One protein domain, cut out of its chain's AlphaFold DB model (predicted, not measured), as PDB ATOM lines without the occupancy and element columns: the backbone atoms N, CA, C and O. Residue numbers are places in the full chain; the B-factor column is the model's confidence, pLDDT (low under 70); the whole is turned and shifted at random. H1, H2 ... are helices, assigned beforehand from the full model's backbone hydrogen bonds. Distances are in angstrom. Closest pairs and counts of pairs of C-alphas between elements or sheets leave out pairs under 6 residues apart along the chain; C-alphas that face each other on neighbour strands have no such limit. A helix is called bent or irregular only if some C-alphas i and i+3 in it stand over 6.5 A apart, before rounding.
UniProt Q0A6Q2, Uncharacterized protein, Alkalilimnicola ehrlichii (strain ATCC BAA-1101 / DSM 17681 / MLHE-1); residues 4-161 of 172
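What this domain is: This is residues 4 to 161 of the 172 residues of an uncharacterized protein of Alkalilimnicola ehrlichii (strain ATCC BAA-1101 / DSM 17681 / MLHE-1) (UniProt Q0A6Q2). What is the main picture? A long helical hairpin, H1 with H2a folding back along it, leads into a small head where H2b, H3, H4 and H5 gather round H6. H1 runs on past the head, crossed by H6, and makes the longest axis. What is it made of? The printed part has 158 residues with six named helices, H1 to H6 in order, and no named strand: all helix, loose, radius of gyration of the C-alphas 20.9 A, spans 72 by 30 by 26 A.

How they stand to each other: What touches the longest helix? H1, residues 4 to 51, and H2a, residues 56 to 89, form a hairpin at a shallow tilt of 29 degrees, closest at the C-alphas of Ala 30 and Arg 82, 5.6 A. H2, by its hydrogen bonds one helix, is bent: C-alphas 89 and 92 are 7.1 A apart, and H2b is residues 92 to 99. H2a and H2b are irregular, with C-alphas 68 and 71 7.0 A apart and 92 and 95 6.9 A. What does the hub touch? H6, residues 141 to 161, touches H1 with residues 149 to 152 alone, about perpendicular at 83 degrees, the closest C-alphas being Thr 20 and Leu 152, 6.7 A. It touches H5, residues 120 to 134, at a steep tilt of 63 degrees, C-alphas of Leu 126 and Ala 147 closest at 4.6 A. H3, residues 102 to 110, touches H6 at C-alphas Leu 103 and Leu 148, 6.5 A; H4, residues 112 to 115, only just, with 3 pairs within 8 A, Thr 114 and Val 154 closest at 7.1 A. Are the backbones helical? Every O i to N i+4 pair is within hydrogen-bond range in H1, H3, H5 and H6, but 26 of 30 in H2a and 3 of 4 in H2b; H4 is too short.

Where its parts are: Where does H1 begin? C-alpha 4 is at (114.519, 109.878, 129.138), and H1 is 69.9 A long. Where does H6 end? C-alpha 161 is at (88.407, 114.255, 145.204); H6 is 30.7 A long, H2a 44.0 A.

The domain as a whole: How large is it? The farthest C-alphas, Glu 4 and Glu 53, are 72.9 A apart; the printed part has no cut and no long link. Where is confidence low? Residues 4 to 5 and 158 to 161 are under 70.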
ATOM      1  N   GLU A   4     114.407 108.525 128.582       66.56
ATOM      2  CA  GLU A   4     114.519 109.878 129.138       66.56
ATOM      3  C   GLU A   4     113.191 110.432 129.672       66.56
ATOM      4  O   GLU A   4     113.193 111.084 130.713       66.56
ATOM      5  N   GLY A   5     112.060 110.130 129.022       65.88
ATOM      6  CA  GLY A   5     110.738 110.565 129.491       65.88
ATOM      7  C   GLY A   5     110.387 109.962 130.853       65.88
ATOM      8  O   GLY A   5     109.999 110.677 131.767       65.88
ATOM      9  N   VAL A   6     110.659 108.665 131.031       70.19
ATOM     10  CA  VAL A   6     110.402 107.953 132.298       70.19
ATOM     11  C   VAL A   6     111.232 108.531 133.452       70.19
ATOM     12  O   VAL A   6     110.723 108.726 134.552       70.19
ATOM     13  N   VAL A   7     112.503 108.863 133.203       74.38
ATOM     14  CA  VAL A   7     113.387 109.457 134.222       74.38
ATOM     15  C   VAL A   7     112.931 110.870 134.604       74.38
ATOM     16  O   VAL A   7     113.001 111.239 135.780       74.38
ATOM     17  N   MET A   8     112.450 111.656 133.635       72.75
ATOM     18  CA  MET A   8     111.918 112.996 133.893       72.75
ATOM     19  C   MET A   8     110.637 112.935 134.735       72.75
ATOM     20  O   MET A   8     110.531 113.646 135.736       72.75
ATOM     21  N   ASP A   9     109.710 112.039 134.399       75.00
ATOM     22  CA  ASP A   9     108.437 111.881 135.110       75.00
ATOM     23  C   ASP A   9     108.637 111.406 136.559       75.00
ATOM     24  O   ASP A   9     108.024 111.933 137.500       75.00
ATOM     25  N   GLU A  10     109.559 110.463 136.784       81.69
ATOM     26  CA  GLU A  10     109.945 110.025 138.130       81.69
ATOM     27  C   GLU A  10     110.562 111.161 138.952       81.69
ATOM     28  O   GLU A  10     110.288 111.304 140.153       81.69
ATOM     29  N   TRP A  11     111.396 111.987 138.316       83.25
ATOM     30  CA  TRP A  11     112.024 113.128 138.968       83.25
ATOM     31  C   TRP A  11     110.990 114.200 139.351       83.25
ATOM     32  O   TRP A  11     110.987 114.638 140.508       83.25
ATOM     33  N   ILE A  12     110.069 114.561 138.445       79.38
ATOM     34  CA  ILE A  12     108.975 115.514 138.713       79.38
ATOM     35  C   ILE A  12     108.117 115.009 139.872       79.38
ATOM     36  O   ILE A  12     107.849 115.748 140.822       79.38
ATOM     37  N   THR A  13     107.747 113.728 139.852       83.25
ATOM     38  CA  THR A  13     106.940 113.101 140.906       83.25
ATOM     39  C   THR A  13     107.642 113.154 142.265       83.25
ATOM     40  O   THR A  13     107.025 113.459 143.294       83.25
ATOM     41  N   ARG A  14     108.955 112.902 142.293       87.38
ATOM     42  CA  ARG A  14     109.758 112.974 143.518       87.38
ATOM     43  C   ARG A  14     109.854 114.402 144.051       87.38
ATOM     44  O   ARG A  14     109.675 114.607 145.253       87.38
ATOM     45  N   GLU A  15     110.111 115.383 143.189       87.12
ATOM     46  CA  GLU A  15     110.235 116.777 143.624       87.12
ATOM     47  C   GLU A  15     108.887 117.353 144.061       87.12
ATOM     48  O   GLU A  15     108.813 117.999 145.105       87.12
ATOM     49  N   ARG A  16     107.798 117.003 143.370       85.00
ATOM     50  CA  ARG A  16     106.422 117.263 143.811       85.00
ATOM     51  C   ARG A  16     106.189 116.743 145.230       85.00
ATOM     52  O   ARG A  16     105.768 117.503 146.098       85.00
ATOM     53  N   LYS A  17     106.531 115.480 145.518       86.94
ATOM     54  CA  LYS A  17     106.398 114.905 146.871       86.94
ATOM     55  C   LYS A  17     107.221 115.676 147.907       86.94
ATOM     56  O   LYS A  17     106.719 115.947 149.000       86.94
ATOM     57  N   ASN A  18     108.453 116.062 147.570       89.44
ATOM     58  CA  ASN A  18     109.311 116.868 148.444       89.44
ATOM     59  C   ASN A  18     108.691 118.239 148.749       89.44
ATOM     60  O   ASN A  18     108.700 118.679 149.901       89.44
ATOM     61  N   LEU A  19     108.143 118.909 147.733       87.94
ATOM     62  CA  LEU A  19     107.505 120.216 147.861       87.94
ATOM     63  C   LEU A  19     106.205 120.143 148.666       87.94
ATOM     64  O   LEU A  19     105.991 120.979 149.543       87.94
ATOM     65  N   THR A  20     105.389 119.109 148.464       87.50
ATOM     66  CA  THR A  20     104.186 118.869 149.276       87.50
ATOM     67  C   THR A  20     104.543 118.626 150.741       87.50
ATOM     68  O   THR A  20     103.945 119.229 151.633       87.50
ATOM     69  N   GLN A  21     105.562 117.804 151.019       89.12
ATOM     70  CA  GLN A  21     106.054 117.605 152.387       89.12
ATOM     71  C   GLN A  21     106.581 118.908 152.999       89.12
ATOM     72  O   GLN A  21     106.351 119.181 154.177       89.12
ATOM     73  N   LEU A  22     107.271 119.735 152.213       89.88
ATOM     74  CA  LEU A  22     107.743 121.041 152.661       89.88
ATOM     75  C   LEU A  22     106.571 121.973 152.997       89.88
ATOM     76  O   LEU A  22     106.581 122.597 154.056       89.88
ATOM     77  N   ALA A  23     105.541 122.015 152.150       87.31
ATOM     78  CA  ALA A  23     104.334 122.806 152.371       87.31
ATOM     79  C   ALA A  23     103.591 122.366 153.644       87.31
ATOM     80  O   ALA A  23     103.157 123.214 154.426       87.31
ATOM     81  N   GLN A  24     103.505 121.055 153.898       89.06
ATOM     82  CA  GLN A  24     102.940 120.498 155.131       89.06
ATOM     83  C   GLN A  24     103.770 120.864 156.366       89.06
ATOM     84  O   GLN A  24     103.213 121.282 157.379       89.06
ATOM     85  N   ARG A  25     105.105 120.775 156.289       91.62
ATOM     86  CA  ARG A  25     105.994 121.202 157.386       91.62
ATOM     87  C   ARG A  25     105.850 122.691 157.683       91.62
ATOM     88  O   ARG A  25     105.873 123.080 158.844       91.62
ATOM     89  N   VAL A  26     105.707 123.523 156.654       90.00
ATOM     90  CA  VAL A  26     105.467 124.964 156.808       90.00
ATOM     91  C   VAL A  26     104.122 125.223 157.482       90.00
ATOM     92  O   VAL A  26     104.067 126.028 158.406       90.00
ATOM     93  N   LEU A  27     103.064 124.516 157.075       89.44
ATOM     94  CA  LEU A  27     101.754 124.611 157.719       89.44
ATOM     95  C   LEU A  27     101.824 124.206 159.199       89.44
ATOM     96  O   LEU A  27     101.325 124.931 160.054       89.44
ATOM     97  N   LEU A  28     102.499 123.096 159.512       91.88
ATOM     98  CA  LEU A  28     102.694 122.648 160.891       91.88
ATOM     99  C   LEU A  28     103.457 123.690 161.718       91.88
ATOM    100  O   LEU A  28     103.047 124.011 162.828       91.88
ATOM    101  N   LYS A  29     104.537 124.259 161.167       91.56
ATOM    102  CA  LYS A  29     105.290 125.338 161.824       91.56
ATOM    103  C   LYS A  29     104.432 126.581 162.058       91.56
ATOM    104  O   LYS A  29     104.525 127.161 163.133       91.56
ATOM    105  N   ALA A  30     103.608 126.979 161.088       90.31
ATOM    106  CA  ALA A  30     102.695 128.110 161.239       90.31
ATOM    107  C   ALA A  30     101.681 127.858 162.368       90.31
ATOM    108  O   ALA A  30     101.543 128.700 163.250       90.31
ATOM    109  N   ASN A  31     101.055 126.676 162.397       91.25
ATOM    110  CA  ASN A  31     100.128 126.281 163.463       91.25
ATOM    111  C   ASN A  31     100.797 126.276 164.843       91.25
ATOM    112  O   ASN A  31     100.221 126.781 165.803       91.25
ATOM    113  N   LEU A  32     102.014 125.732 164.946       94.50
ATOM    114  CA  LEU A  32     102.770 125.707 166.198       94.50
ATOM    115  C   LEU A  32     103.120 127.117 166.677       94.50
ATOM    116  O   LEU A  32     102.912 127.421 167.845       94.50
ATOM    117  N   LEU A  33     103.609 127.985 165.788       92.44
ATOM    118  CA  LEU A  33     103.939 129.368 166.135       92.44
ATOM    119  C   LEU A  33     102.701 130.128 166.616       92.44
ATOM    120  O   LEU A  33     102.709 130.655 167.723       92.44
ATOM    121  N   VAL A  34     101.622 130.128 165.827       92.06
ATOM    122  CA  VAL A  34     100.381 130.828 166.193       92.06
ATOM    123  C   VAL A  34      99.769 130.229 167.461       92.06
ATOM    124  O   VAL A  34      99.322 130.971 168.332       92.06
ATOM    125  N   GLY A  35      99.790 128.901 167.607       91.94
ATOM    126  CA  GLY A  35      99.292 128.202 168.791       91.94
ATOM    127  C   GLY A  35     100.051 128.575 170.061       91.94
ATOM    128  O   GLY A  35      99.427 128.949 171.050       91.94
ATOM    129  N   LEU A  36     101.386 128.548 170.025       94.94
ATOM    130  CA  LEU A  36     102.225 128.941 171.159       94.94
ATOM    131  C   LEU A  36     102.054 130.421 171.510       94.94
ATOM    132  O   LEU A  36     101.939 130.752 172.686       94.94
ATOM    133  N   THR A  37     101.987 131.308 170.513       93.19
ATOM    134  CA  THR A  37     101.729 132.735 170.749       93.19
ATOM    135  C   THR A  37     100.355 132.955 171.376       93.19
ATOM    136  O   THR A  37     100.242 133.701 172.342       93.19
ATOM    137  N   THR A  38      99.319 132.275 170.884       92.06
ATOM    138  CA  THR A  38      97.960 132.377 171.439       92.06
ATOM    139  C   THR A  38      97.921 131.876 172.881       92.06
ATOM    140  O   THR A  38      97.370 132.549 173.747       92.06
ATOM    141  N   LEU A  39      98.558 130.737 173.166       93.75
ATOM    142  CA  LEU A  39      98.653 130.201 174.522       93.75
ATOM    143  C   LEU A  39      99.377 131.175 175.462       93.75
ATOM    144  O   LEU A  39      98.892 131.435 176.558       93.75
ATOM    145  N   ALA A  40     100.497 131.751 175.021       95.44
ATOM    146  CA  ALA A  40     101.235 132.745 175.796       95.44
ATOM    147  C   ALA A  40     100.390 133.995 176.089       95.44
ATOM    148  O   ALA A  40     100.441 134.513 177.202       95.44
ATOM    149  N   LEU A  41      99.578 134.451 175.128       93.12
ATOM    150  CA  LEU A  41      98.654 135.572 175.323       93.12
ATOM    151  C   LEU A  41      97.545 135.244 176.329       93.12
ATOM    152  O   LEU A  41      97.248 136.080 177.175       93.12
ATOM    153  N   ILE A  42      96.961 134.041 176.278       92.25
ATOM    154  CA  ILE A  42      95.928 133.610 177.238       92.25
ATOM    155  C   ILE A  42      96.518 133.513 178.649       92.25
ATOM    156  O   ILE A  42      95.932 134.039 179.593       92.25
ATOM    157  N   VAL A  43      97.692 132.891 178.800       93.56
ATOM    158  CA  VAL A  43      98.378 132.792 180.099       93.56
ATOM    159  C   VAL A  43      98.746 134.180 180.622       93.56
ATOM    160  O   VAL A  43      98.472 134.489 181.778       93.56
ATOM    161  N   GLY A  44      99.309 135.041 179.770       94.75
ATOM    162  CA  GLY A  44      99.643 136.418 180.135       94.75
ATOM    163  C   GLY A  44      98.416 137.233 180.543       94.75
ATOM    164  O   GLY A  44      98.468 137.950 181.538       94.75
ATOM    165  N   PHE A  45      97.299 137.079 179.828       92.88
ATOM    166  CA  PHE A  45      96.023 137.693 180.191       92.88
ATOM    167  C   PHE A  45      95.528 137.210 181.556       92.88
ATOM    168  O   PHE A  45      95.141 138.037 182.373       92.88
ATOM    169  N   TYR A  46      95.572 135.901 181.821       91.62
ATOM    170  CA  TYR A  46      95.141 135.346 183.104       91.62
ATOM    171  C   TYR A  46      95.978 135.889 184.270       91.62
ATOM    172  O   TYR A  46      95.418 136.381 185.245       91.62
ATOM    173  N   LEU A  47      97.309 135.887 184.136       93.81
ATOM    174  CA  LEU A  47      98.215 136.425 185.157       93.81
ATOM    175  C   LEU A  47      98.000 137.929 185.388       93.81
ATOM    176  O   LEU A  47      98.023 138.392 186.525       93.81
ATOM    177  N   ALA A  48      97.773 138.698 184.320       92.75
ATOM    178  CA  ALA A  48      97.472 140.122 184.430       92.75
ATOM    179  C   ALA A  48      96.108 140.372 185.089       92.75
ATOM    180  O   ALA A  48      95.978 141.283 185.901       92.75
ATOM    181  N   ALA A  49      95.103 139.554 184.766       92.38
ATOM    182  CA  ALA A  49      93.781 139.636 185.366       92.38
ATOM    183  C   ALA A  49      93.817 139.326 186.866       92.38
ATOM    184  O   ALA A  49      93.167 140.025 187.639       92.38
ATOM    185  N   GLU A  50      94.608 138.333 187.272       90.81
ATOM    186  CA  GLU A  50      94.845 138.003 188.677       90.81
ATOM    187  C   GLU A  50      95.562 139.148 189.405       90.81
ATOM    188  O   GLU A  50      95.096 139.599 190.448       90.81
ATOM    189  N   ALA A  51      96.633 139.695 188.820       93.62
ATOM    190  CA  ALA A  51      97.387 140.805 189.407       93.62
ATOM    191  C   ALA A  51      96.582 142.113 189.528       93.62
ATOM    192  O   ALA A  51      96.884 142.944 190.379       93.62
ATOM    193  N   MET A  52      95.584 142.314 188.664       94.31
ATOM    194  CA  MET A  52      94.692 143.480 188.676       94.31
ATOM    195  C   MET A  52      93.365 143.222 189.404       94.31
ATOM    196  O   MET A  52      92.486 144.080 189.358       94.31
ATOM    197  N   GLU A  53      93.197 142.052 190.031       92.88
ATOM    198  CA  GLU A  53      91.965 141.638 190.717       92.88
ATOM    199  C   GLU A  53      90.703 141.793 189.843       92.88
ATOM    200  O   GLU A  53      89.625 142.175 190.308       92.88
ATOM    201  N   ILE A  54      90.823 141.508 188.540       91.38
ATOM    202  CA  ILE A  54      89.710 141.652 187.598       91.38
ATOM    203  C   ILE A  54      88.565 140.718 188.022       91.38
ATOM    204  O   ILE A  54      88.785 139.516 188.202       91.38
ATOM    205  N   PRO A  55      87.315 141.220 188.108       93.94
ATOM    206  CA  PRO A  55      86.164 140.395 188.434       93.94
ATOM    207  C   PRO A  55      86.050 139.173 187.522       93.94
ATOM    208  O   PRO A  55      86.090 139.287 186.294       93.94
ATOM    209  N   PHE A  56      85.808 138.007 188.122       89.31
ATOM    210  CA  PHE A  56      85.700 136.729 187.412       89.31
ATOM    211  C   PHE A  56      84.728 136.778 186.220       89.31
ATOM    212  O   PHE A  56      85.023 136.245 185.152       89.31
ATOM    213  N   GLY A  57      83.600 137.485 186.358       91.44
ATOM    214  CA  GLY A  57      82.624 137.643 185.275       91.44
ATOM    215  C   GLY A  57      83.192 138.318 184.018       91.44
ATOM    216  O   GLY A  57      82.813 137.953 182.904       91.44
ATOM    217  N   ILE A  58      84.142 139.245 184.170       91.56
ATOM    218  CA  ILE A  58      84.818 139.902 183.042       91.56
ATOM    219  C   ILE A  58      85.781 138.921 182.372       91.56
ATOM    220  O   ILE A  58      85.744 138.777 181.150       91.56
ATOM    221  N   VAL A  59      86.583 138.193 183.156       91.50
ATOM    222  CA  VAL A  59      87.513 137.171 182.642       91.50
ATOM    223  C   VAL A  59      86.763 136.123 181.816       91.50
ATOM    224  O   VAL A  59      87.145 135.836 180.683       91.50
ATOM    225  N   VAL A  60      85.646 135.608 182.336       92.88
ATOM    226  CA  VAL A  60      84.802 134.634 181.627       92.88
ATOM    227  C   VAL A  60      84.211 135.228 180.351       92.88
ATOM    228  O   VAL A  60      84.236 134.573 179.311       92.88
ATOM    229  N   SER A  61      83.728 136.471 180.393       93.56
ATOM    230  CA  SER A  61      83.168 137.141 179.210       93.56
ATOM    231  C   SER A  61      84.201 137.283 178.089       93.56
ATOM    232  O   SER A  61      83.899 137.002 176.930       93.56
ATOM    233  N   VAL A  62      85.441 137.649 178.431       91.00
ATOM    234  CA  VAL A  62      86.553 137.733 177.472       91.00
ATOM    235  C   VAL A  62      86.889 136.357 176.899       91.00
ATOM    236  O   VAL A  62      87.048 136.227 175.687       91.00
ATOM    237  N   LEU A  63      86.950 135.311 177.728       89.94
ATOM    238  CA  LEU A  63      87.221 133.949 177.257       89.94
ATOM    239  C   LEU A  63      86.112 133.417 176.337       89.94
ATOM    240  O   LEU A  63      86.416 132.804 175.317       89.94
ATOM    241  N   LEU A  64      84.842 133.689 176.646       92.12
ATOM    242  CA  LEU A  64      83.712 133.328 175.783       92.12
ATOM    243  C   LEU A  64      83.765 134.069 174.443       92.12
ATOM    244  O   LEU A  64      83.553 133.470 173.388       92.12
ATOM    245  N   PHE A  65      84.111 135.356 174.466       91.94
ATOM    246  CA  PHE A  65      84.320 136.139 173.251       91.94
ATOM    247  C   PHE A  65      85.473 135.580 172.403       91.94
ATOM    248  O   PHE A  65      85.337 135.416 171.188       91.94
ATOM    249  N   LEU A  66      86.586 135.204 173.043       90.00
ATOM    250  CA  LEU A  66      87.707 134.531 172.388       90.00
ATOM    251  C   LEU A  66      87.340 133.134 171.883       90.00
ATOM    252  O   LEU A  66      87.888 132.713 170.877       90.00
ATOM    253  N   MET A  67      86.416 132.405 172.505       89.12
ATOM    254  CA  MET A  67      85.928 131.139 171.948       89.12
ATOM    255  C   MET A  67      85.105 131.346 170.674       89.12
ATOM    256  O   MET A  67      85.201 130.540 169.751       89.12
ATOM    257  N   LEU A  68      84.329 132.432 170.602       92.56
ATOM    258  CA  LEU A  68      83.511 132.748 169.434       92.56
ATOM    259  C   LEU A  68      84.361 133.241 168.251       92.56
ATOM    260  O   LEU A  68      84.199 132.769 167.127       92.56
ATOM    261  N   LEU A  69      85.277 134.182 168.499       91.50
ATOM    262  CA  LEU A  69      86.114 134.792 167.456       91.50
ATOM    263  C   LEU A  69      87.484 134.134 167.287       91.50
ATOM    264  O   LEU A  69      88.161 134.358 166.286       91.50
ATOM    265  N   GLY A  70      87.905 133.307 168.236       88.25
ATOM    266  CA  GLY A  70      89.204 132.643 168.224       88.25
ATOM    267  C   GLY A  70      89.412 131.770 166.996       88.25
ATOM    268  O   GLY A  70      90.431 131.952 166.336       88.25
ATOM    269  N   PRO A  71      88.476 130.876 166.620       90.62
ATOM    270  CA  PRO A  71      88.641 130.041 165.435       90.62
ATOM    271  C   PRO A  71      88.863 130.832 164.130       90.62
ATOM    272  O   PRO A  71      89.862 130.555 163.460       90.62
ATOM    273  N   PRO A  72      88.029 131.830 163.750       92.62
ATOM    274  CA  PRO A  72      88.279 132.604 162.533       92.62
ATOM    275  C   PRO A  72      89.537 133.482 162.624       92.62
ATOM    276  O   PRO A  72      90.249 133.631 161.634       92.62
ATOM    277  N   LEU A  73      89.872 134.029 163.796       90.62
ATOM    278  CA  LEU A  73      91.116 134.793 163.957       90.62
ATOM    279  C   LEU A  73      92.352 133.895 163.848       90.62
ATOM    280  O   LEU A  73      93.335 134.262 163.205       90.62
ATOM    281  N   TYR A  74      92.297 132.696 164.423       90.56
ATOM    282  CA  TYR A  74      93.378 131.721 164.370       90.56
ATOM    283  C   TYR A  74      93.667 131.292 162.931       90.56
ATOM    284  O   TYR A  74      94.825 131.281 162.512       90.56
ATOM    285  N   THR A  75      92.633 130.987 162.140       89.31
ATOM    286  CA  THR A  75      92.820 130.598 160.734       89.31
ATOM    287  C   THR A  75      93.436 131.728 159.909       89.31
ATOM    288  O   THR A  75      94.359 131.470 159.133       89.31
ATOM    289  N   LEU A  76      93.007 132.976 160.120       90.81
ATOM    290  CA  LEU A  76      93.588 134.156 159.470       90.81
ATOM    291  C   LEU A  76      95.059 134.371 159.854       90.81
ATOM    292  O   LEU A  76      95.896 134.636 158.984       90.81
ATOM    293  N   LEU A  77      95.398 134.214 161.136       90.94
ATOM    294  CA  LEU A  77      96.775 134.325 161.622       90.94
ATOM    295  C   LEU A  77      97.668 133.244 161.013       90.94
ATOM    296  O   LEU A  77      98.742 133.549 160.491       90.94
ATOM    297  N   VAL A  78      97.214 131.989 161.009       91.06
ATOM    298  CA  VAL A  78      97.946 130.882 160.381       91.06
ATOM    299  C   VAL A  78      98.156 131.149 158.896       91.06
ATOM    300  O   VAL A  78      99.271 130.979 158.403       91.06
ATOM    301  N   HIS A  79      97.121 131.600 158.182       87.69
ATOM    302  CA  HIS A  79      97.222 131.927 156.762       87.69
ATOM    303  C   HIS A  79      98.269 133.023 156.505       87.69
ATOM    304  O   HIS A  79      99.154 132.851 155.662       87.69
ATOM    305  N   SER A  80      98.239 134.088 157.307       88.12
ATOM    306  CA  SER A  80      99.168 135.221 157.214       88.12
ATOM    307  C   SER A  80     100.620 134.824 157.497       88.12
ATOM    308  O   SER A  80     101.538 135.275 156.814       88.12
ATOM    309  N   VAL A  81     100.851 133.937 158.471       90.88
ATOM    310  CA  VAL A  81     102.194 133.448 158.837       90.88
ATOM    311  C   VAL A  81     102.721 132.418 157.830       90.88
ATOM    312  O   VAL A  81     103.929 132.338 157.580       90.88
ATOM    313  N   ARG A  82     101.831 131.636 157.210       90.75
ATOM    314  CA  ARG A  82     102.198 130.562 156.279       90.75
ATOM    315  C   ARG A  82     102.925 131.082 155.041       90.75
ATOM    316  O   ARG A  82     103.926 130.480 154.654       90.75
ATOM    317  N   GLY A  83     102.462 132.176 154.438       87.19
ATOM    318  CA  GLY A  83     103.048 132.735 153.209       87.19
ATOM    319  C   GLY A  83     104.540 133.084 153.349       87.19
ATOM    320  O   GLY A  83     105.373 132.538 152.620       87.19
ATOM    321  N   PRO A  84     104.929 133.922 154.326       91.12
ATOM    322  CA  PRO A  84     106.331 134.243 154.587       91.12
ATOM    323  C   PRO A  84     107.191 133.012 154.904       91.12
ATOM    324  O   PRO A  84     108.318 132.904 154.412       91.12
ATOM    325  N   LEU A  85     106.671 132.065 155.696       90.81
ATOM    326  CA  LEU A  85     107.386 130.823 156.008       90.81
ATOM    327  C   LEU A  85     107.602 129.957 154.764       90.81
ATOM    328  O   LEU A  85     108.685 129.397 154.598       90.81
ATOM    329  N   TRP A  86     106.606 129.876 153.882       92.19
ATOM    330  CA  TRP A  86     106.703 129.164 152.612       92.19
ATOM    331  C   TRP A  86     107.773 129.780 151.715       92.19
ATOM    332  O   TRP A  86     108.708 129.091 151.308       92.19
ATOM    333  N   ARG A  87     107.704 131.095 151.484       91.38
ATOM    334  CA  ARG A  87     108.679 131.810 150.650       91.38
ATOM    335  C   ARG A  87     110.107 131.603 151.156       91.38
ATOM    336  O   ARG A  87     110.996 131.310 150.360       91.38
ATOM    337  N   ARG A  88     110.327 131.665 152.476       90.19
ATOM    338  CA  ARG A  88     111.635 131.375 153.096       90.19
ATOM    339  C   ARG A  88     112.073 129.923 152.896       90.19
ATOM    340  O   ARG A  88     113.234 129.681 152.589       90.19
ATOM    341  N   ALA A  89     111.161 128.967 153.054       88.62
ATOM    342  CA  ALA A  89     111.467 127.546 152.918       88.62
ATOM    343  C   ALA A  89     111.847 127.152 151.481       88.62
ATOM    344  O   ALA A  89     112.708 126.292 151.286       88.62
ATOM    345  N   VAL A  90     111.228 127.780 150.478       89.75
ATOM    346  CA  VAL A  90     111.460 127.465 149.058       89.75
ATOM    347  C   VAL A  90     112.551 128.350 148.443       89.75
ATOM    348  O   VAL A  90     113.146 127.949 147.448       89.75
ATOM    349  N   ALA A  91     112.910 129.490 149.047       88.19
ATOM    350  CA  ALA A  91     113.924 130.426 148.535       88.19
ATOM    351  C   ALA A  91     115.207 129.745 148.017       88.19
ATOM    352  O   ALA A  91     115.651 130.034 146.906       88.19
ATOM    353  N   GLY A  92     115.757 128.786 148.772       84.88
ATOM    354  CA  GLY A  92     116.970 128.054 148.382       84.88
ATOM    355  C   GLY A  92     116.798 127.105 147.186       84.88
ATOM    356  O   GLY A  92     117.778 126.748 146.538       84.88
ATOM    357  N   ARG A  93     115.564 126.704 146.861       87.88
ATOM    358  CA  ARG A  93     115.234 125.787 145.756       87.88
ATOM    359  C   ARG A  93     114.756 126.508 144.500       87.88
ATOM    360  O   ARG A  93     114.953 125.992 143.405       87.88
ATOM    361  N   ILE A  94     114.188 127.708 144.633       89.06
ATOM    362  CA  ILE A  94     113.564 128.450 143.523       89.06
ATOM    363  C   ILE A  94     114.526 128.681 142.360       89.06
ATOM    364  O   ILE A  94     114.132 128.551 141.206       89.06
ATOM    365  N   ARG A  95     115.804 128.978 142.625       86.69
ATOM    366  CA  ARG A  95     116.787 129.154 141.543       86.69
ATOM    367  C   ARG A  95     116.940 127.889 140.698       86.69
ATOM    368  O   ARG A  95     116.950 127.996 139.478       86.69
ATOM    369  N   ARG A  96     117.018 126.718 141.338       88.12
ATOM    370  CA  ARG A  96     117.116 125.429 140.647       88.12
ATOM    371  C   ARG A  96     115.821 125.097 139.909       88.12
ATOM    372  O   ARG A  96     115.899 124.687 138.764       88.12
ATOM    373  N   LEU A  97     114.666 125.293 140.549       89.12
ATOM    374  CA  LEU A  97     113.355 124.976 139.969       89.12
ATOM    375  C   LEU A  97     113.043 125.825 138.728       89.12
ATOM    376  O   LEU A  97     112.583 125.277 137.735       89.12
ATOM    377  N   ARG A  98     113.363 127.127 138.758       87.12
ATOM    378  CA  ARG A  98     113.210 128.017 137.593       87.12
ATOM    379  C   ARG A  98     114.135 127.631 136.439       87.12
ATOM    380  O   ARG A  98     113.741 127.696 135.288       87.12
ATOM    381  N   ALA A  99     115.373 127.231 136.741       84.69
ATOM    382  CA  ALA A  99     116.360 126.897 135.711       84.69
ATOM    383  C   ALA A  99     115.976 125.667 134.870       84.69
ATOM    384  O   ALA A  99     116.489 125.499 133.772       84.69
ATOM    385  N   ILE A 100     115.102 124.810 135.396       86.62
ATOM    386  CA  ILE A 100     114.655 123.574 134.744       86.62
ATOM    387  C   ILE A 100     113.200 123.650 134.265       86.62
ATOM    388  O   ILE A 100     112.653 122.624 133.875       86.62
ATOM    389  N   GLY A 101     112.559 124.823 134.330       87.12
ATOM    390  CA  GLY A 101     111.175 124.991 133.884       87.12
ATOM    391  C   GLY A 101     110.158 124.180 134.695       87.12
ATOM    392  O   GLY A 101     109.188 123.673 134.133       87.12
ATOM    393  N   PHE A 102     110.411 123.958 135.994       90.31
ATOM    394  CA  PHE A 102     109.625 123.002 136.783       90.31
ATOM    395  C   PHE A 102     108.144 123.374 136.851       90.31
ATOM    396  O   PHE A 102     107.303 122.479 136.828       90.31
ATOM    397  N   LEU A 103     107.819 124.665 136.985       90.19
ATOM    398  CA  LEU A 103     106.435 125.099 137.158       90.19
ATOM    399  C   LEU A 103     105.609 124.789 135.908       90.19
ATOM    400  O   LEU A 103     104.514 124.253 136.042       90.19
ATOM    401  N   THR A 104     106.157 125.051 134.724       90.44
ATOM    402  CA  THR A 104     105.528 124.737 133.438       90.44
ATOM    403  C   THR A 104     105.273 123.240 133.311       90.44
ATOM    404  O   THR A 104     104.119 122.834 133.206       90.44
ATOM    405  N   SER A 105     106.313 122.411 133.464       88.19
ATOM    406  CA  SER A 105     106.172 120.951 133.383       88.19
ATOM    407  C   SER A 105     105.177 120.408 134.408       88.19
ATOM    408  O   SER A 105     104.401 119.501 134.118       88.19
ATOM    409  N   TYR A 106     105.176 120.962 135.622       86.94
ATOM    410  CA  TYR A 106     104.256 120.540 136.669       86.94
ATOM    411  C   TYR A 106     102.810 120.916 136.345       86.94
ATOM    412  O   TYR A 106     101.920 120.080 136.481       86.94
ATOM    413  N   VAL A 107     102.558 122.139 135.885       88.38
ATOM    414  CA  VAL A 107     101.209 122.588 135.525       88.38
ATOM    415  C   VAL A 107     100.662 121.808 134.331       88.38
ATOM    416  O   VAL A 107      99.497 121.410 134.360       88.38
ATOM    417  N   ASP A 108     101.506 121.499 133.347       86.88
ATOM    418  CA  ASP A 108     101.125 120.665 132.207       86.88
ATOM    419  C   ASP A 108     100.655 119.269 132.670       86.88
ATOM    420  O   ASP A 108      99.690 118.730 132.127       86.88
ATOM    421  N   THR A 109     101.236 118.719 133.748       84.50
ATOM    422  CA  THR A 109     100.769 117.446 134.341       84.50
ATOM    423  C   THR A 109      99.437 117.541 135.100       84.50
ATOM    424  O   THR A 109      98.773 116.522 135.279       84.50
ATOM    425  N   LEU A 110      99.023 118.732 135.555       82.31
ATOM    426  CA  LEU A 110      97.758 118.925 136.284       82.31
ATOM    427  C   LEU A 110      96.539 119.004 135.356       82.31
ATOM    428  O   LEU A 110      95.418 118.748 135.801       82.31
ATOM    429  N   GLY A 111      96.753 119.344 134.082       79.12
ATOM    430  CA  GLY A 111      95.711 119.492 133.070       79.12
ATOM    431  C   GLY A 111      94.890 120.785 133.199       79.12
ATOM    432  O   GLY A 111      94.591 121.274 134.292       79.12
ATOM    433  N   GLU A 112      94.466 121.334 132.057       80.38
ATOM    434  CA  GLU A 112      93.794 122.643 131.965       80.38
ATOM    435  C   GLU A 112      92.470 122.726 132.741       80.38
ATOM    436  O   GLU A 112      92.143 123.762 133.323       80.38
ATOM    437  N   GLN A 113      91.715 121.624 132.803       79.06
ATOM    438  CA  GLN A 113      90.428 121.575 133.513       79.06
ATOM    439  C   GLN A 113      90.575 121.856 135.010       79.06
ATOM    440  O   GLN A 113      89.663 122.390 135.645       79.06
ATOM    441  N   THR A 114      91.719 121.485 135.579       80.50
ATOM    442  CA  THR A 114      92.006 121.661 136.998       80.50
ATOM    443  C   THR A 114      92.319 123.125 137.306       80.50
ATOM    444  O   THR A 114      91.847 123.668 138.304       80.50
ATOM    445  N   LEU A 115      93.033 123.792 136.399       81.19
ATOM    446  CA  LEU A 115      93.382 125.210 136.498       81.19
ATOM    447  C   LEU A 115      92.174 126.124 136.280       81.19
ATOM    448  O   LEU A 115      92.067 127.160 136.927       81.19
ATOM    449  N   ALA A 116      91.230 125.728 135.422       82.31
ATOM    450  CA  ALA A 116      90.019 126.502 135.142       82.31
ATOM    451  C   ALA A 116      89.110 126.704 136.370       82.31
ATOM    452  O   ALA A 116      88.252 127.582 136.359       82.31
ATOM    453  N   ARG A 117      89.287 125.898 137.426       82.56
ATOM    454  CA  ARG A 117      88.532 125.997 138.687       82.56
ATOM    455  C   ARG A 117      89.144 126.971 139.693       82.56
ATOM    456  O   ARG A 117      88.544 127.200 140.741       82.56
ATOM    457  N   LEU A 118      90.333 127.503 139.411       85.00
ATOM    458  CA  LEU A 118      90.965 128.493 140.270       85.00
ATOM    459  C   LEU A 118      90.180 129.813 140.253       85.00
ATOM    460  O   LEU A 118      89.734 130.235 139.187       85.00
ATOM    461  N   PRO A 119      90.072 130.504 141.402       88.06
ATOM    462  CA  PRO A 119      89.628 131.894 141.432       88.06
ATOM    463  C   PRO A 119      90.529 132.797 140.570       88.06
ATOM    464  O   PRO A 119      91.703 132.488 140.351       88.06
ATOM    465  N   ASP A 120      90.005 133.941 140.125       88.81
ATOM    466  CA  ASP A 120      90.688 134.809 139.154       88.81
ATOM    467  C   ASP A 120      92.065 135.298 139.628       88.81
ATOM    468  O   ASP A 120      93.036 135.254 138.876       88.81
ATOM    469  N   GLU A 121      92.184 135.733 140.883       89.62
ATOM    470  CA  GLU A 121      93.439 136.256 141.442       89.62
ATOM    471  C   GLU A 121      94.586 135.212 141.490       89.62
ATOM    472  O   GLU A 121      95.664 135.474 140.939       89.62
ATOM    473  N   PRO A 122      94.415 134.015 142.094       89.06
ATOM    474  CA  PRO A 122      95.450 132.983 142.076       89.06
ATOM    475  C   PRO A 122      95.722 132.464 140.661       89.06
ATOM    476  O   PRO A 122      96.873 132.162 140.342       89.06
ATOM    477  N   ARG A 123      94.710 132.418 139.788       90.75
ATOM    478  CA  ARG A 123      94.909 132.060 138.383       90.75
ATOM    479  C   ARG A 123      95.822 133.058 137.673       90.75
ATOM    480  O   ARG A 123      96.828 132.648 137.110       90.75
ATOM    481  N   GLN A 124      95.560 134.360 137.789       92.25
ATOM    482  CA  GLN A 124      96.424 135.397 137.212       92.25
ATOM    483  C   GLN A 124      97.858 135.334 137.752       92.25
ATOM    484  O   GLN A 124      98.814 135.560 137.014       92.25
ATOM    485  N   THR A 125      98.023 135.034 139.042       92.75
ATOM    486  CA  THR A 125      99.347 134.874 139.662       92.75
ATOM    487  C   THR A 125     100.113 133.698 139.053       92.75
ATOM    488  O   THR A 125     101.297 133.830 138.741       92.75
ATOM    489  N   LEU A 126      99.432 132.566 138.858       93.25
ATOM    490  CA  LEU A 126      99.993 131.378 138.220       93.25
ATOM    491  C   LEU A 126     100.325 131.634 136.744       93.25
ATOM    492  O   LEU A 126     101.450 131.366 136.325       93.25
ATOM    493  N   ASP A 127      99.394 132.219 135.990       93.00
ATOM    494  CA  ASP A 127      99.545 132.504 134.561       93.00
ATOM    495  C   ASP A 127     100.724 133.450 134.300       93.00
ATOM    496  O   ASP A 127     101.568 133.162 133.454       93.00
ATOM    497  N   ARG A 128     100.874 134.520 135.098       93.19
ATOM    498  CA  ARG A 128     102.026 135.437 134.995       93.19
ATOM    499  C   ARG A 128     103.362 134.740 135.248       93.19
ATOM    500  O   ARG A 128     104.358 135.073 134.610       93.19
ATOM    501  N   ALA A 129     103.413 133.815 136.206       93.12
ATOM    502  CA  ALA A 129     104.637 133.075 136.503       93.12
ATOM    503  C   ALA A 129     104.992 132.088 135.380       93.12
ATOM    504  O   ALA A 129     106.167 131.971 135.030       93.12
ATOM    505  N   LEU A 130     103.986 131.414 134.814       92.38
ATOM    506  CA  LEU A 130     104.134 130.489 133.689       92.38
ATOM    507  C   LEU A 130     104.566 131.204 132.412       92.38
ATOM    508  O   LEU A 130     105.474 130.737 131.733       92.38
ATOM    509  N   GLU A 131     103.950 132.341 132.095       92.62
ATOM    510  CA  GLU A 131     104.307 133.153 130.931       92.62
ATOM    511  C   GLU A 131     105.777 133.582 130.996       92.62
ATOM    512  O   GLU A 131     106.536 133.328 130.062       92.62
ATOM    513  N   GLN A 132     106.218 134.104 132.146       91.62
ATOM    514  CA  GLN A 132     107.617 134.492 132.339       91.62
ATOM    515  C   GLN A 132     108.579 133.308 132.202       91.62
ATOM    516  O   GLN A 132     109.624 133.453 131.571       91.62
ATOM    517  N   GLU A 133     108.243 132.145 132.764       90.00
ATOM    518  CA  GLU A 133     109.085 130.951 132.644       90.00
ATOM    519  C   GLU A 133     109.158 130.438 131.192       90.00
ATOM    520  O   GLU A 133     110.247 130.110 130.721       90.00
ATOM    521  N   ARG A 134     108.037 130.444 130.455       89.50
ATOM    522  CA  ARG A 134     107.959 130.032 129.038       89.50
ATOM    523  C   ARG A 134     108.773 130.930 128.111       89.50
ATOM    524  O   ARG A 134     109.354 130.451 127.143       89.50
ATOM    525  N   GLU A 135     108.862 132.217 128.420       90.25
ATOM    526  CA  GLU A 135     109.705 133.174 127.695       90.25
ATOM    527  C   GLU A 135     111.192 133.091 128.095       90.25
ATOM    528  O   GLU A 135     112.008 133.893 127.635       90.25
ATOM    529  N   GLY A 136     111.562 132.172 128.995       83.50
ATOM    530  CA  GLY A 136     112.922 132.049 129.523       83.50
ATOM    531  C   GLY A 136     113.319 133.181 130.476       83.50
ATOM    532  O   GLY A 136     114.498 133.327 130.814       83.50
ATOM    533  N   ARG A 137     112.358 133.993 130.933       85.62
ATOM    534  CA  ARG A 137     112.580 135.019 131.957       85.62
ATOM    535  C   ARG A 137     112.551 134.363 133.337       85.62
ATOM    536  O   ARG A 137     111.849 133.390 133.582       85.62
ATOM    537  N   LEU A 138     113.331 134.900 134.275       83.06
ATOM    538  CA  LEU A 138     113.341 134.413 135.656       83.06
ATOM    539  C   LEU A 138     112.297 135.187 136.471       83.06
ATOM    540  O   LEU A 138     112.605 136.304 136.902       83.06
ATOM    541  N   PRO A 139     111.103 134.621 136.741       84.19
ATOM    542  CA  PRO A 139     110.098 135.307 137.537       84.19
ATOM    543  C   PRO A 139     110.641 135.673 138.919       84.19
ATOM    544  O   PRO A 139     111.461 134.923 139.474       84.19
ATOM    545  N   PRO A 140     110.201 136.797 139.514       89.38
ATOM    546  CA  PRO A 140     110.578 137.167 140.870       89.38
ATOM    547  C   PRO A 140     110.349 136.015 141.853       89.38
ATOM    548  O   PRO A 140     109.356 135.297 141.772       89.38
ATOM    549  N   THR A 141     111.255 135.848 142.819       89.06
ATOM    550  CA  THR A 141     111.225 134.714 143.760       89.06
ATOM    551  C   THR A 141     109.884 134.578 144.484       89.06
ATOM    552  O   THR A 141     109.400 133.467 144.661       89.06
ATOM    553  N   HIS A 142     109.274 135.695 144.888       89.88
ATOM    554  CA  HIS A 142     107.970 135.685 145.554       89.88
ATOM    555  C   HIS A 142     106.859 135.204 144.612       89.88
ATOM    556  O   HIS A 142     106.109 134.315 144.991       89.88
ATOM    557  N   LEU A 143     106.827 135.708 143.373       91.62
ATOM    558  CA  LEU A 143     105.836 135.333 142.366       91.62
ATOM    559  C   LEU A 143     105.915 133.835 142.052       91.62
ATOM    560  O   LEU A 143     104.905 133.141 142.069       91.62
ATOM    561  N   TYR A 144     107.128 133.319 141.844       92.44
ATOM    562  CA  TYR A 144     107.334 131.899 141.566       92.44
ATOM    563  C   TYR A 144     106.975 131.008 142.763       92.44
ATOM    564  O   TYR A 144     106.392 129.941 142.595       92.44
ATOM    565  N   ALA A 145     107.305 131.438 143.987       91.94
ATOM    566  CA  ALA A 145     106.927 130.711 145.196       91.94
ATOM    567  C   ALA A 145     105.405 130.633 145.357       91.94
ATOM    568  O   ALA A 145     104.886 129.575 145.715       91.94
ATOM    569  N   ASP A 146     104.709 131.740 145.106       92.31
ATOM    570  CA  ASP A 146     103.259 131.826 145.238       92.31
ATOM    571  C   ASP A 146     102.566 130.988 144.148       92.31
ATOM    572  O   ASP A 146     101.692 130.183 144.461       92.31
ATOM    573  N   ALA A 147     103.031 131.057 142.897       92.75
ATOM    574  CA  ALA A 147     102.544 130.209 141.807       92.75
ATOM    575  C   ALA A 147     102.748 128.707 142.090       92.75
ATOM    576  O   ALA A 147     101.828 127.904 141.926       92.75
ATOM    577  N   LEU A 148     103.923 128.328 142.603       92.12
ATOM    578  CA  LEU A 148     104.211 126.949 143.006       92.12
ATOM    579  C   LEU A 148     103.277 126.475 144.126       92.12
ATOM    580  O   LEU A 148     102.826 125.331 144.128       92.12
ATOM    581  N   PHE A 149     102.979 127.352 145.084       90.19
ATOM    582  CA  PHE A 149     102.046 127.052 146.162       90.19
ATOM    583  C   PHE A 149     100.625 126.814 145.645       90.19
ATOM    584  O   PHE A 149      99.976 125.863 146.077       90.19
ATOM    585  N   ILE A 150     100.164 127.652 144.714       90.31
ATOM    586  CA  ILE A 150      98.850 127.529 144.076       90.31
ATOM    587  C   ILE A 150      98.756 126.196 143.332       90.31
ATOM    588  O   ILE A 150      97.820 125.436 143.573       90.31
ATOM    589  N   ALA A 151      99.760 125.856 142.520       89.06
ATOM    590  CA  ALA A 151      99.788 124.590 141.791       89.06
ATOM    591  C   ALA A 151      99.727 123.371 142.737       89.06
ATOM    592  O   ALA A 151      98.932 122.458 142.526       89.06
ATOM    593  N   LEU A 152     100.488 123.387 143.841       87.94
ATOM    594  CA  LEU A 152     100.447 122.326 144.860       87.94
ATOM    595  C   LEU A 152      99.091 122.232 145.578       87.94
ATOM    596  O   LEU A 152      98.658 121.138 145.945       87.94
ATOM    597  N   ALA A 153      98.432 123.367 145.826       86.12
ATOM    598  CA  ALA A 153      97.129 123.398 146.485       86.12
ATOM    599  C   ALA A 153      96.037 122.786 145.595       86.12
ATOM    600  O   ALA A 153      95.272 121.940 146.059       86.12
ATOM    601  N   VAL A 154      96.029 123.155 144.312       85.56
ATOM    602  CA  VAL A 154      95.122 122.615 143.287       85.56
ATOM    603  C   VAL A 154      95.279 121.105 143.148       85.56
ATOM    604  O   VAL A 154      94.309 120.347 143.097       85.56
ATOM    605  N   ASP A 155      96.522 120.651 143.131       83.56
ATOM    606  CA  ASP A 155      96.858 119.244 143.025       83.56
ATOM    607  C   ASP A 155      96.409 118.421 144.246       83.56
ATOM    608  O   ASP A 155      95.824 117.338 144.118       83.56
ATOM    609  N   ALA A 156      96.627 118.952 145.452       76.88
ATOM    610  CA  ALA A 156      96.160 118.330 146.686       76.88
ATOM    611  C   ALA A 156      94.628 118.224 146.727       76.88
ATOM    612  O   ALA A 156      94.094 117.184 147.125       76.88
ATOM    613  N   GLU A 157      93.923 119.263 146.281       77.19
ATOM    614  CA  GLU A 157      92.464 119.273 146.191       77.19
ATOM    615  C   GLU A 157      91.946 118.245 145.176       77.19
ATOM    616  O   GLU A 157      91.023 117.480 145.467       77.19
ATOM    617  N   THR A 158      92.587 118.159 144.013       68.31
ATOM    618  CA  THR A 158      92.244 117.189 142.964       68.31
ATOM    619  C   THR A 158      92.473 115.759 143.442       68.31
ATOM    620  O   THR A 158      91.596 114.902 143.327       68.31
ATOM    621  N   SER A 159      93.610 115.521 144.096       65.25
ATOM    622  CA  SER A 159      93.954 114.231 144.694       65.25
ATOM    623  C   SER A 159      92.990 113.809 145.808       65.25
ATOM    624  O   SER A 159      92.797 112.609 146.014       65.25
ATOM    625  N   ALA A 160      92.406 114.758 146.550       62.47
ATOM    626  CA  ALA A 160      91.434 114.488 147.611       62.47
ATOM    627  C   ALA A 160      90.042 114.106 147.076       62.47
ATOM    628  O   ALA A 160      89.310 113.387 147.752       62.47
ATOM    629  N   ARG A 161      89.691 114.552 145.862       59.75
ATOM    630  CA  ARG A 161      88.407 114.255 145.204       59.75
ATOM    631  C   ARG A 161      88.388 112.903 144.474       59.75
ATOM    632  O   ARG A 161      87.309 112.405 144.167       59.75
TER     633      ARG A 161